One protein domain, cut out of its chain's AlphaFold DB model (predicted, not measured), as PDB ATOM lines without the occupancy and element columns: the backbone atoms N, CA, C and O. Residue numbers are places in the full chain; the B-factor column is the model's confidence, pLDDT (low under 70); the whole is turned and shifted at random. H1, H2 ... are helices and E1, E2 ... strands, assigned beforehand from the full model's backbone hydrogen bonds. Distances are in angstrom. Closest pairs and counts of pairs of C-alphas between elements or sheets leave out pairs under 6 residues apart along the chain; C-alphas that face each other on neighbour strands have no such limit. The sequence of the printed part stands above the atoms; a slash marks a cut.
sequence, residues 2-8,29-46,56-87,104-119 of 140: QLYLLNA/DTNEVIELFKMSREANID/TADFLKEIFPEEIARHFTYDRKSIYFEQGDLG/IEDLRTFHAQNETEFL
ATOM      1  N   GLN A   2       2.366   4.375   8.999       95.12
ATOM      2  CA  GLN A   2       2.538   5.811   8.811       95.12
ATOM      3  C   GLN A   2       1.472   6.354   7.854       95.12
ATOM      4  O   GLN A   2       0.961   5.629   6.998       95.12
ATOM      5  N   LEU A   3       1.147   7.637   8.008       96.81
ATOM      6  CA  LEU A   3       0.393   8.419   7.036       96.81
ATOM      7  C   LEU A   3       1.357   9.343   6.292       96.81
ATOM      8  O   LEU A   3       1.842  10.329   6.845       96.81
ATOM      9  N   TYR A   4       1.610   9.044   5.024       96.81
ATOM     10  CA  TYR A   4       2.443   9.859   4.153       96.81
ATOM     11  C   TYR A   4       1.627  10.947   3.454       96.81
ATOM     12  O   TYR A   4       0.579  10.662   2.878       96.81
ATOM     13  N   LEU A   5       2.119  12.185   3.444       97.19
ATOM     14  CA  LEU A   5       1.504  13.293   2.703       97.19
ATOM     15  C   LEU A   5       2.231  13.478   1.371       97.19
ATOM     16  O   LEU A   5       3.447  13.656   1.351       97.19
ATOM     17  N   LEU A   6       1.499  13.425   0.260       95.50
ATOM     18  CA  LEU A   6       2.052  13.307  -1.089       95.50
ATOM     19  C   LEU A   6       1.435  14.341  -2.032       95.50
ATOM     20  O   LEU A   6       0.258  14.669  -1.927       95.50
ATOM     21  N   ASN A   7       2.215  14.813  -3.004       91.94
ATOM     22  CA  ASN A   7       1.757  15.723  -4.063       91.94
ATOM     23  C   ASN A   7       1.602  15.047  -5.438       91.94
ATOM     24  O   ASN A   7       1.324  15.713  -6.433       91.94
ATOM     25  N   ALA A   8       1.831  13.734  -5.516       87.81
ATOM     26  CA  ALA A   8       1.658  12.952  -6.730       87.81
ATOM     27  C   ALA A   8       1.317  11.500  -6.392       87.81
ATOM     28  O   ALA A   8       1.787  10.950  -5.394       87.81
ATOM     29  N   ASP A  29     -12.925  13.925   0.175       95.69
ATOM     30  CA  ASP A  29     -13.171  15.359   0.316       95.69
ATOM     31  C   ASP A  29     -12.386  15.968   1.496       95.69
ATOM     32  O   ASP A  29     -11.733  15.268   2.273       95.69
ATOM     33  N   THR A  30     -12.431  17.294   1.636       93.88
ATOM     34  CA  THR A  30     -11.709  18.019   2.693       93.88
ATOM     35  C   THR A  30     -12.128  17.596   4.106       93.88
ATOM     36  O   THR A  30     -11.278  17.515   4.992       93.88
ATOM     37  N   ASN A  31     -13.411  17.300   4.336       95.56
ATOM     38  CA  ASN A  31     -13.901  16.893   5.654       95.56
ATOM     39  C   ASN A  31     -13.414  15.489   6.010       95.56
ATOM     40  O   ASN A  31     -12.998  15.248   7.141       95.56
ATOM     41  N   GLU A  32     -13.410  14.576   5.040       97.56
ATOM     42  CA  GLU A  32     -12.849  13.240   5.211       97.56
ATOM     43  C   GLU A  32     -11.346  13.307   5.513       97.56
ATOM     44  O   GLU A  32     -10.852  12.535   6.335       97.56
ATOM     45  N   VAL A  33     -10.607  14.236   4.891       97.56
ATOM     46  CA  VAL A  33      -9.186  14.456   5.207       97.56
ATOM     47  C   VAL A  33      -9.016  14.944   6.644       97.56
ATOM     48  O   VAL A  33      -8.187  14.407   7.373       97.56
ATOM     49  N   ILE A  34      -9.812  15.921   7.082       97.12
ATOM     50  CA  ILE A  34      -9.778  16.404   8.471       97.12
ATOM     51  C   ILE A  34     -10.025  15.250   9.449       97.12
ATOM     52  O   ILE A  34      -9.324  15.123  10.453       97.12
ATOM     53  N   GLU A  35     -10.994  14.390   9.145       97.25
ATOM     54  CA  GLU A  35     -11.309  13.239   9.981       97.25
ATOM     55  C   GLU A  35     -10.175  12.208  10.009       97.25
ATOM     56  O   GLU A  35      -9.814  11.727  11.082       97.25
ATOM     57  N   LEU A  36      -9.525  11.949   8.869       97.25
ATOM     58  CA  LEU A  36      -8.337  11.098   8.807       97.25
ATOM     59  C   LEU A  36      -7.237  11.592   9.754       97.25
ATOM     60  O   LEU A  36      -6.675  10.788  10.491       97.25
ATOM     61  N   PHE A  37      -6.959  12.899   9.795       97.19
ATOM     62  CA  PHE A  37      -5.953  13.456  10.709       97.19
ATOM     63  C   PHE A  37      -6.315  13.252  12.187       97.19
ATOM     64  O   PHE A  37      -5.436  12.947  12.999       97.19
ATOM     65  N   LYS A  38      -7.598  13.378  12.556       95.81
ATOM     66  CA  LYS A  38      -8.052  13.095  13.927       95.81
ATOM     67  C   LYS A  38      -7.865  11.624  14.278       95.81
ATOM     68  O   LYS A  38      -7.251  11.329  15.301       95.81
ATOM     69  N   MET A  39      -8.317  10.727  13.400       96.31
ATOM     70  CA  MET A  39      -8.155   9.284  13.568       96.31
ATOM     71  C   MET A  39      -6.676   8.900  13.674       96.31
ATOM     72  O   MET A  39      -6.307   8.098  14.528       96.31
ATOM     73  N   SER A  40      -5.806   9.503  12.856       95.94
ATOM     74  CA  SER A  40      -4.359   9.286  12.929       95.94
ATOM     75  C   SER A  40      -3.781   9.685  14.279       95.94
ATOM     76  O   SER A  40      -2.992   8.932  14.845       95.94
ATOM     77  N   ARG A  41      -4.212  10.816  14.842       93.44
ATOM     78  CA  ARG A  41      -3.786  11.247  16.178       93.44
ATOM     79  C   ARG A  41      -4.271  10.295  17.274       93.44
ATOM     80  O   ARG A  41      -3.492   9.945  18.152       93.44
ATOM     81  N   GLU A  42      -5.534   9.876  17.227       95.50
ATOM     82  CA  GLU A  42      -6.124   8.952  18.207       95.50
ATOM     83  C   GLU A  42      -5.461   7.571  18.179       95.50
ATOM     84  O   GLU A  42      -5.205   6.981  19.226       95.50
ATOM     85  N   ALA A  43      -5.121   7.087  16.984       94.38
ATOM     86  CA  ALA A  43      -4.426   5.822  16.776       94.38
ATOM     87  C   ALA A  43      -2.893   5.922  16.925       94.38
ATOM     88  O   ALA A  43      -2.201   4.926  16.719       94.38
ATOM     89  N   ASN A  44      -2.360   7.099  17.279       94.75
ATOM     90  CA  ASN A  44      -0.925   7.379  17.388       94.75
ATOM     91  C   ASN A  44      -0.127   6.993  16.120       94.75
ATOM     92  O   ASN A  44       0.965   6.426  16.193       94.75
ATOM     93  N   ILE A  45      -0.711   7.268  14.952       95.69
ATOM     94  CA  ILE A  45      -0.102   7.073  13.636       95.69
ATOM     95  C   ILE A  45       0.814   8.260  13.349       95.69
ATOM     96  O   ILE A  45       0.397   9.415  13.436       95.69
ATOM     97  N   ASP A  46       2.050   7.966  12.962       95.75
ATOM     98  CA  ASP A  46       3.015   8.985  12.569       95.75
ATOM     99  C   ASP A  46       2.630   9.618  11.222       95.75
ATOM    100  O   ASP A  46       2.301   8.910  10.266       95.75
ATOM    101  N   THR A  56       2.884  23.490  -3.248       96.06
ATOM    102  CA  THR A  56       1.869  22.542  -2.776       96.06
ATOM    103  C   THR A  56       1.776  22.527  -1.256       96.06
ATOM    104  O   THR A  56       0.672  22.569  -0.724       96.06
ATOM    105  N   ALA A  57       2.911  22.490  -0.553       97.38
ATOM    106  CA  ALA A  57       2.917  22.507   0.907       97.38
ATOM    107  C   ALA A  57       2.279  23.793   1.454       97.38
ATOM    108  O   ALA A  57       1.438  23.734   2.347       97.38
ATOM    109  N   ASP A  58       2.632  24.947   0.887       97.62
ATOM    110  CA  ASP A  58       2.097  26.234   1.331       97.62
ATOM    111  C   ASP A  58       0.620  26.399   0.975       97.62
ATOM    112  O   ASP A  58      -0.160  26.817   1.826       97.62
ATOM    113  N   PHE A  59       0.202  25.968  -0.218       97.62
ATOM    114  CA  PHE A  59      -1.213  25.940  -0.587       97.62
ATOM    115  C   PHE A  59      -2.050  25.085   0.378       97.62
ATOM    116  O   PHE A  59      -3.107  25.513   0.835       97.62
ATOM    117  N   LEU A  60      -1.573  23.887   0.730       97.44
ATOM    118  CA  LEU A  60      -2.288  23.003   1.651       97.44
ATOM    119  C   LEU A  60      -2.431  23.624   3.049       97.44
ATOM    120  O   LEU A  60      -3.463  23.448   3.689       97.44
ATOM    121  N   LYS A  61      -1.455  24.413   3.513       97.81
ATOM    122  CA  LYS A  61      -1.589  25.161   4.775       97.81
ATOM    123  C   LYS A  61      -2.687  26.224   4.731       97.81
ATOM    124  O   LYS A  61      -3.244  26.526   5.778       97.81
ATOM    125  N   GLU A  62      -2.985  26.798   3.564       96.56
ATOM    126  CA  GLU A  62      -4.030  27.825   3.426       96.56
ATOM    127  C   GLU A  62      -5.438  27.242   3.533       96.56
ATOM    128  O   GLU A  62      -6.338  27.902   4.050       96.56
ATOM    129  N   ILE A  63      -5.642  26.017   3.041       95.75
ATOM    130  CA  ILE A  63      -6.979  25.413   2.941       95.75
ATOM    131  C   ILE A  63      -7.340  24.503   4.122       95.75
ATOM    132  O   ILE A  63      -8.495  24.094   4.240       95.75
ATOM    133  N   PHE A  64      -6.379  24.184   4.994       97.12
ATOM    134  CA  PHE A  64      -6.602  23.356   6.179       97.12
ATOM    135  C   PHE A  64      -6.452  24.152   7.486       97.12
ATOM    136  O   PHE A  64      -5.656  25.086   7.552       97.12
ATOM    137  N   PRO A  65      -7.173  23.770   8.560       95.88
ATOM    138  CA  PRO A  65      -7.000  24.364   9.887       95.88
ATOM    139  C   PRO A  65      -5.557  24.255  10.399       95.88
ATOM    140  O   PRO A  65      -4.875  23.272  10.112       95.88
ATOM    141  N   GLU A  66      -5.117  25.211  11.225       94.88
ATOM    142  CA  GLU A  66      -3.731  25.327  11.724       94.88
ATOM    143  C   GLU A  66      -3.174  24.019  12.324       94.88
ATOM    144  O   GLU A  66      -2.027  23.635  12.076       94.88
ATOM    145  N   GLU A  67      -4.013  23.295  13.067       93.56
ATOM    146  CA  GLU A  67      -3.663  22.024  13.710       93.56
ATOM    147  C   GLU A  67      -3.256  20.920  12.717       93.56
ATOM    148  O   GLU A  67      -2.414  20.079  13.045       93.56
ATOM    149  N   ILE A  68      -3.810  20.952  11.501       95.69
ATOM    150  CA  ILE A  68      -3.483  20.057  10.384       95.69
ATOM    151  C   ILE A  68      -2.393  20.691   9.517       95.69
ATOM    152  O   ILE A  68      -1.430  20.018   9.149       95.69
ATOM    153  N   ALA A  69      -2.511  21.991   9.232       96.44
ATOM    154  CA  ALA A  69      -1.628  22.749   8.349       96.44
ATOM    155  C   ALA A  69      -0.143  22.551   8.681       96.44
ATOM    156  O   ALA A  69       0.680  22.361   7.786       96.44
ATOM    157  N   ARG A  70       0.204  22.504   9.973       95.81
ATOM    158  CA  ARG A  70       1.581  22.280  10.449       95.81
ATOM    159  C   ARG A  70       2.242  20.991   9.939       95.81
ATOM    160  O   ARG A  70       3.466  20.909   9.947       95.81
ATOM    161  N   HIS A  71       1.462  19.992   9.521       96.81
ATOM    162  CA  HIS A  71       1.978  18.727   8.996       96.81
ATOM    163  C   HIS A  71       2.341  18.806   7.506       96.81
ATOM    164  O   HIS A  71       3.172  18.027   7.044       96.81
ATOM    165  N   PHE A  72       1.772  19.752   6.751       97.31
ATOM    166  CA  PHE A  72       2.079  19.944   5.333       97.31
ATOM    167  C   PHE A  72       3.389  20.715   5.163       97.31
ATOM    168  O   PHE A  72       3.412  21.912   4.888       97.31
ATOM    169  N   THR A  73       4.513  20.034   5.348       97.38
ATOM    170  CA  THR A  73       5.848  20.605   5.145       97.38
ATOM    171  C   THR A  73       6.423  20.188   3.797       97.38
ATOM    172  O   THR A  73       6.117  19.116   3.281       97.38
ATOM    173  N   TYR A  74       7.259  21.032   3.200       96.81
ATOM    174  CA  TYR A  74       8.053  20.621   2.047       96.81
ATOM    175  C   TYR A  74       9.154  19.665   2.515       96.81
ATOM    176  O   TYR A  74       9.992  20.042   3.334       96.81
ATOM    177  N   ASP A  75       9.133  18.438   2.002       96.31
ATOM    178  CA  ASP A  75      10.137  17.416   2.291       96.31
ATOM    179  C   ASP A  75      10.193  16.415   1.130       96.31
ATOM    180  O   ASP A  75       9.441  15.442   1.064       96.31
ATOM    181  N   ARG A  76      11.061  16.683   0.150       92.31
ATOM    182  CA  ARG A  76      11.191  15.840  -1.042       92.31
ATOM    183  C   ARG A  76      12.057  14.618  -0.735       92.31
ATOM    184  O   ARG A  76      13.278  14.670  -0.869       92.31
ATOM    185  N   LYS A  77      11.417  13.495  -0.410       90.94
ATOM    186  CA  LYS A  77      12.089  12.214  -0.146       90.94
ATOM    187  C   LYS A  77      11.426  11.040  -0.855       90.94
ATOM    188  O   LYS A  77      10.258  11.092  -1.228       90.94
ATOM    189  N   SER A  78      12.202   9.975  -1.042       89.00
ATOM    190  CA  SER A  78      11.669   8.699  -1.526       89.00
ATOM    191  C   SER A  78      10.934   7.996  -0.392       89.00
ATOM    192  O   SER A  78      11.436   7.960   0.731       89.00
ATOM    193  N   ILE A  79       9.765   7.440  -0.692       90.25
ATOM    194  CA  ILE A  79       8.942   6.697   0.262       90.25
ATOM    195  C   ILE A  79       8.564   5.336  -0.317       90.25
ATOM    196  O   ILE A  79       8.332   5.201  -1.520       90.25
ATOM    197  N   TYR A  80       8.479   4.343   0.559       90.38
ATOM    198  CA  TYR A  80       8.047   2.990   0.234       90.38
ATOM    199  C   TYR A  80       7.027   2.571   1.279       90.38
ATOM    200  O   TYR A  80       7.286   2.713   2.469       90.38
ATOM    201  N   PHE A  81       5.866   2.096   0.842       90.44
ATOM    202  CA  PHE A  81       4.808   1.689   1.755       90.44
ATOM    203  C   PHE A  81       5.070   0.287   2.276       90.44
ATOM    204  O   PHE A  81       5.209  -0.671   1.503       90.44
ATOM    205  N   GLU A  82       5.033   0.152   3.591       90.25
ATOM    206  CA  GLU A  82       4.811  -1.122   4.248       90.25
ATOM    207  C   GLU A  82       3.317  -1.456   4.267       90.25
ATOM    208  O   GLU A  82       2.443  -0.644   3.950       90.25
ATOM    209  N   GLN A  83       2.996  -2.705   4.591       88.88
ATOM    210  CA  GLN A  83       1.608  -3.121   4.729       88.88
ATOM    211  C   GLN A  83       0.913  -2.318   5.839       88.88
ATOM    212  O   GLN A  83       1.403  -2.234   6.963       88.88
ATOM    213  N   GLY A  84      -0.268  -1.786   5.528       89.69
ATOM    214  CA  GLY A  84      -1.052  -0.950   6.432       89.69
ATOM    215  C   GLY A  84      -0.711   0.535   6.351       89.69
ATOM    216  O   GLY A  84      -1.500   1.341   6.837       89.69
ATOM    217  N   ASP A  85       0.394   0.923   5.707       93.81
ATOM    218  CA  ASP A  85       0.689   2.337   5.500       93.81
ATOM    219  C   ASP A  85      -0.362   3.011   4.615       93.81
ATOM    220  O   ASP A  85      -1.019   2.394   3.762       93.81
ATOM    221  N   LEU A  86      -0.508   4.309   4.853       95.19
ATOM    222  CA  LEU A  86      -1.467   5.187   4.210       95.19
ATOM    223  C   LEU A  86      -0.723   6.307   3.486       95.19
ATOM    224  O   LEU A  86       0.269   6.833   3.977       95.19
ATOM    225  N   GLY A  87      -1.246   6.723   2.341       96.12
ATOM    226  CA  GLY A  87      -0.836   7.926   1.637       96.12
ATOM    227  C   GLY A  87      -2.021   8.827   1.392       96.12
ATOM    228  O   GLY A  87      -2.979   8.405   0.750       96.12
ATOM    229  N   ILE A 104       1.640  28.740  -6.449       94.12
ATOM    230  CA  ILE A 104       0.554  28.758  -5.463       94.12
ATOM    231  C   ILE A 104      -0.725  29.386  -6.046       94.12
ATOM    232  O   ILE A 104      -1.820  28.899  -5.786       94.12
ATOM    233  N   GLU A 105      -0.602  30.405  -6.901       94.69
ATOM    234  CA  GLU A 105      -1.727  31.021  -7.614       94.69
ATOM    235  C   GLU A 105      -2.406  30.041  -8.580       94.69
ATOM    236  O   GLU A 105      -3.640  29.997  -8.638       94.69
ATOM    237  N   ASP A 106      -1.618  29.228  -9.293       93.19
ATOM    238  CA  ASP A 106      -2.140  28.148 -10.135       93.19
ATOM    239  C   ASP A 106      -2.974  27.176  -9.277       93.19
ATOM    240  O   ASP A 106      -4.125  26.886  -9.601       93.19
ATOM    241  N   LEU A 107      -2.437  26.730  -8.132       94.56
ATOM    242  CA  LEU A 107      -3.119  25.789  -7.232       94.56
ATOM    243  C   LEU A 107      -4.421  26.351  -6.650       94.56
ATOM    244  O   LEU A 107      -5.425  25.640  -6.614       94.56
ATOM    245  N   ARG A 108      -4.441  27.631  -6.255       95.62
ATOM    246  CA  ARG A 108      -5.669  28.316  -5.816       95.62
ATOM    247  C   ARG A 108      -6.726  28.330  -6.918       95.62
ATOM    248  O   ARG A 108      -7.898  28.080  -6.644       95.62
ATOM    249  N   THR A 109      -6.309  28.592  -8.156       94.44
ATOM    250  CA  THR A 109      -7.203  28.630  -9.321       94.44
ATOM    251  C   THR A 109      -7.807  27.256  -9.587       94.44
ATOM    252  O   THR A 109      -9.030  27.133  -9.647       94.44
ATOM    253  N   PHE A 110      -6.977  26.211  -9.647       93.94
ATOM    254  CA  PHE A 110      -7.452  24.840  -9.837       93.94
ATOM    255  C   PHE A 110      -8.395  24.409  -8.717       93.94
ATOM    256  O   PHE A 110      -9.428  23.797  -8.978       93.94
ATOM    257  N   HIS A 111      -8.080  24.758  -7.470       93.56
ATOM    258  CA  HIS A 111      -8.931  24.408  -6.343       93.56
ATOM    259  C   HIS A 111     -10.302  25.086  -6.425       93.56
ATOM    260  O   HIS A 111     -11.325  24.414  -6.297       93.56
ATOM    261  N   ALA A 112     -10.337  26.387  -6.733       93.94
ATOM    262  CA  ALA A 112     -11.582  27.128  -6.934       93.94
ATOM    263  C   ALA A 112     -12.428  26.570  -8.097       93.94
ATOM    264  O   ALA A 112     -13.653  26.674  -8.082       93.94
ATOM    265  N   GLN A 113     -11.782  25.954  -9.090       94.19
ATOM    266  CA  GLN A 113     -12.423  25.314 -10.242       94.19
ATOM    267  C   GLN A 113     -12.797  23.839 -10.006       94.19
ATOM    268  O   GLN A 113     -13.353  23.207 -10.900       94.19
ATOM    269  N   ASN A 114     -12.558  23.287  -8.809       91.69
ATOM    270  CA  ASN A 114     -12.718  21.860  -8.490       91.69
ATOM    271  C   ASN A 114     -11.832  20.922  -9.337       91.69
ATOM    272  O   ASN A 114     -12.157  19.752  -9.547       91.69
ATOM    273  N   GLU A 115     -10.681  21.418  -9.787       92.75
ATOM    274  CA  GLU A 115      -9.673  20.674 -10.551       92.75
ATOM    275  C   GLU A 115      -8.562  20.100  -9.661       92.75
ATOM    276  O   GLU A 115      -7.477  19.749 -10.117       92.75
ATOM    277  N   THR A 116      -8.821  19.990  -8.362       92.94
ATOM    278  CA  THR A 116      -7.926  19.362  -7.386       92.94
ATOM    279  C   THR A 116      -8.660  18.252  -6.660       92.94
ATOM    280  O   THR A 116      -9.855  18.376  -6.392       92.94
ATOM    281  N   GLU A 117      -7.953  17.204  -6.260       94.81
ATOM    282  CA  GLU A 117      -8.537  16.151  -5.437       94.81
ATOM    283  C   GLU A 117      -7.556  15.561  -4.431       94.81
ATOM    284  O   GLU A 117      -6.335  15.612  -4.612       94.81
ATOM    285  N   PHE A 118      -8.134  14.953  -3.395       96.75
ATOM    286  CA  PHE A 118      -7.428  14.121  -2.438       96.75
ATOM    287  C   PHE A 118      -7.714  12.650  -2.712       96.75
ATOM    288  O   PHE A 118      -8.861  12.255  -2.934       96.75
ATOM    289  N   LEU A 119      -6.675  11.825  -2.674       96.31
ATOM    290  CA  LEU A 119      -6.782  10.376  -2.761       96.31
ATOM    291  C   LEU A 119      -6.095   9.759  -1.552       96.31
ATOM    292  O   LEU A 119      -4.917  10.014  -1.312       96.31
TER     293      LEU A 119
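This is residues 2 to 8, 29 to 46, 56 to 87 and 104 to 119 of the 140 residues of a protein of Desulfatirhabdium butyrativorans (UniProt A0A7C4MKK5). Four helices and two short strands make a body with few contacts between its parts: strand E1 lies near the middle, the longest helix H1 runs past one side of it, and H2 and H4 meet at a steep angle toward one end. From the short helix H3, at the corner of H2, the long unnamed stretch of residues 70 to 87 swings out in a wide arc and comes back beside E1. The printed part has 73 residues, with the elements in the order E1, H1, H2, H3, H4, E2. No two named strands pair, and the class is mixed, helices and strands. The whole is compact, with a radius of gyration of the C-alphas of 12.9 A and spans of 35 by 26 by 19 A.

Strand E1, residues 2 to 6, pairs with no named strand, but its residues 3 to 4 make a short parallel pairing with residues 86 to 87. Helix H1, residues 30 to 42, comes closest to E1 at the C-alphas of Leu 3 and Ser 40, 7.6 A apart. Helix H2, residues 56 to 63, is apart from both E1 and H1. A tight link of 2 residues joins H2 to helix H3, residues 66 to 69; the two touch only at the corner, with the closest C-alphas, those of Lys 61 and Ala 69, 4.3 A apart. H3 and H1 are close but not clearly touching, and their closest C-alphas, those of Phe 37 and Ile 68, are 7.1 A apart. Helix H4, residues 104 to 112, touches H2, with the closest C-alphas, those of Phe 59 and Ile 104, 5.9 A apart. H2 and H4 run the same way at a steep tilt of 49 degrees. A tight link of 3 residues joins H4 to strand E2, residues 116 to 119, which pairs with no named strand and is apart from E1. E2 comes closest to H1 at the C-alphas of Thr 30 and Phe 118, 7.7 A apart. In H1, H2 and H4 every O i to N i+4 pair is within hydrogen-bond range; H3 is too short for such a pair.

E1 begins at C-alpha 2 (2.538, 5.811, 8.811) and is 12.4 A long from first to last C-alpha. H1 measures 18.8 A, H2 10.9 A, H3 4.7 A and H4 12.3 A. H4 begins at C-alpha 104 (0.554, 28.758, -5.463). E2 is 10.2 A long and ends at C-alpha 119 (-6.782, 10.376, -2.761).

The two C-alphas farthest apart are those of Gln 83 and Glu 105, at 36.5 A. Residues 9 to 28, 47 to 55 and 88 to 103 are not printed; the C-alpha gaps across these cuts are 16.6 A, 20.5 A and 22.1 A. Of the links that are printed whole, H2 to H3 and H4 to E2 are tight. The mean pLDDT of the printed part is 94.8, and no printed residue is under 70.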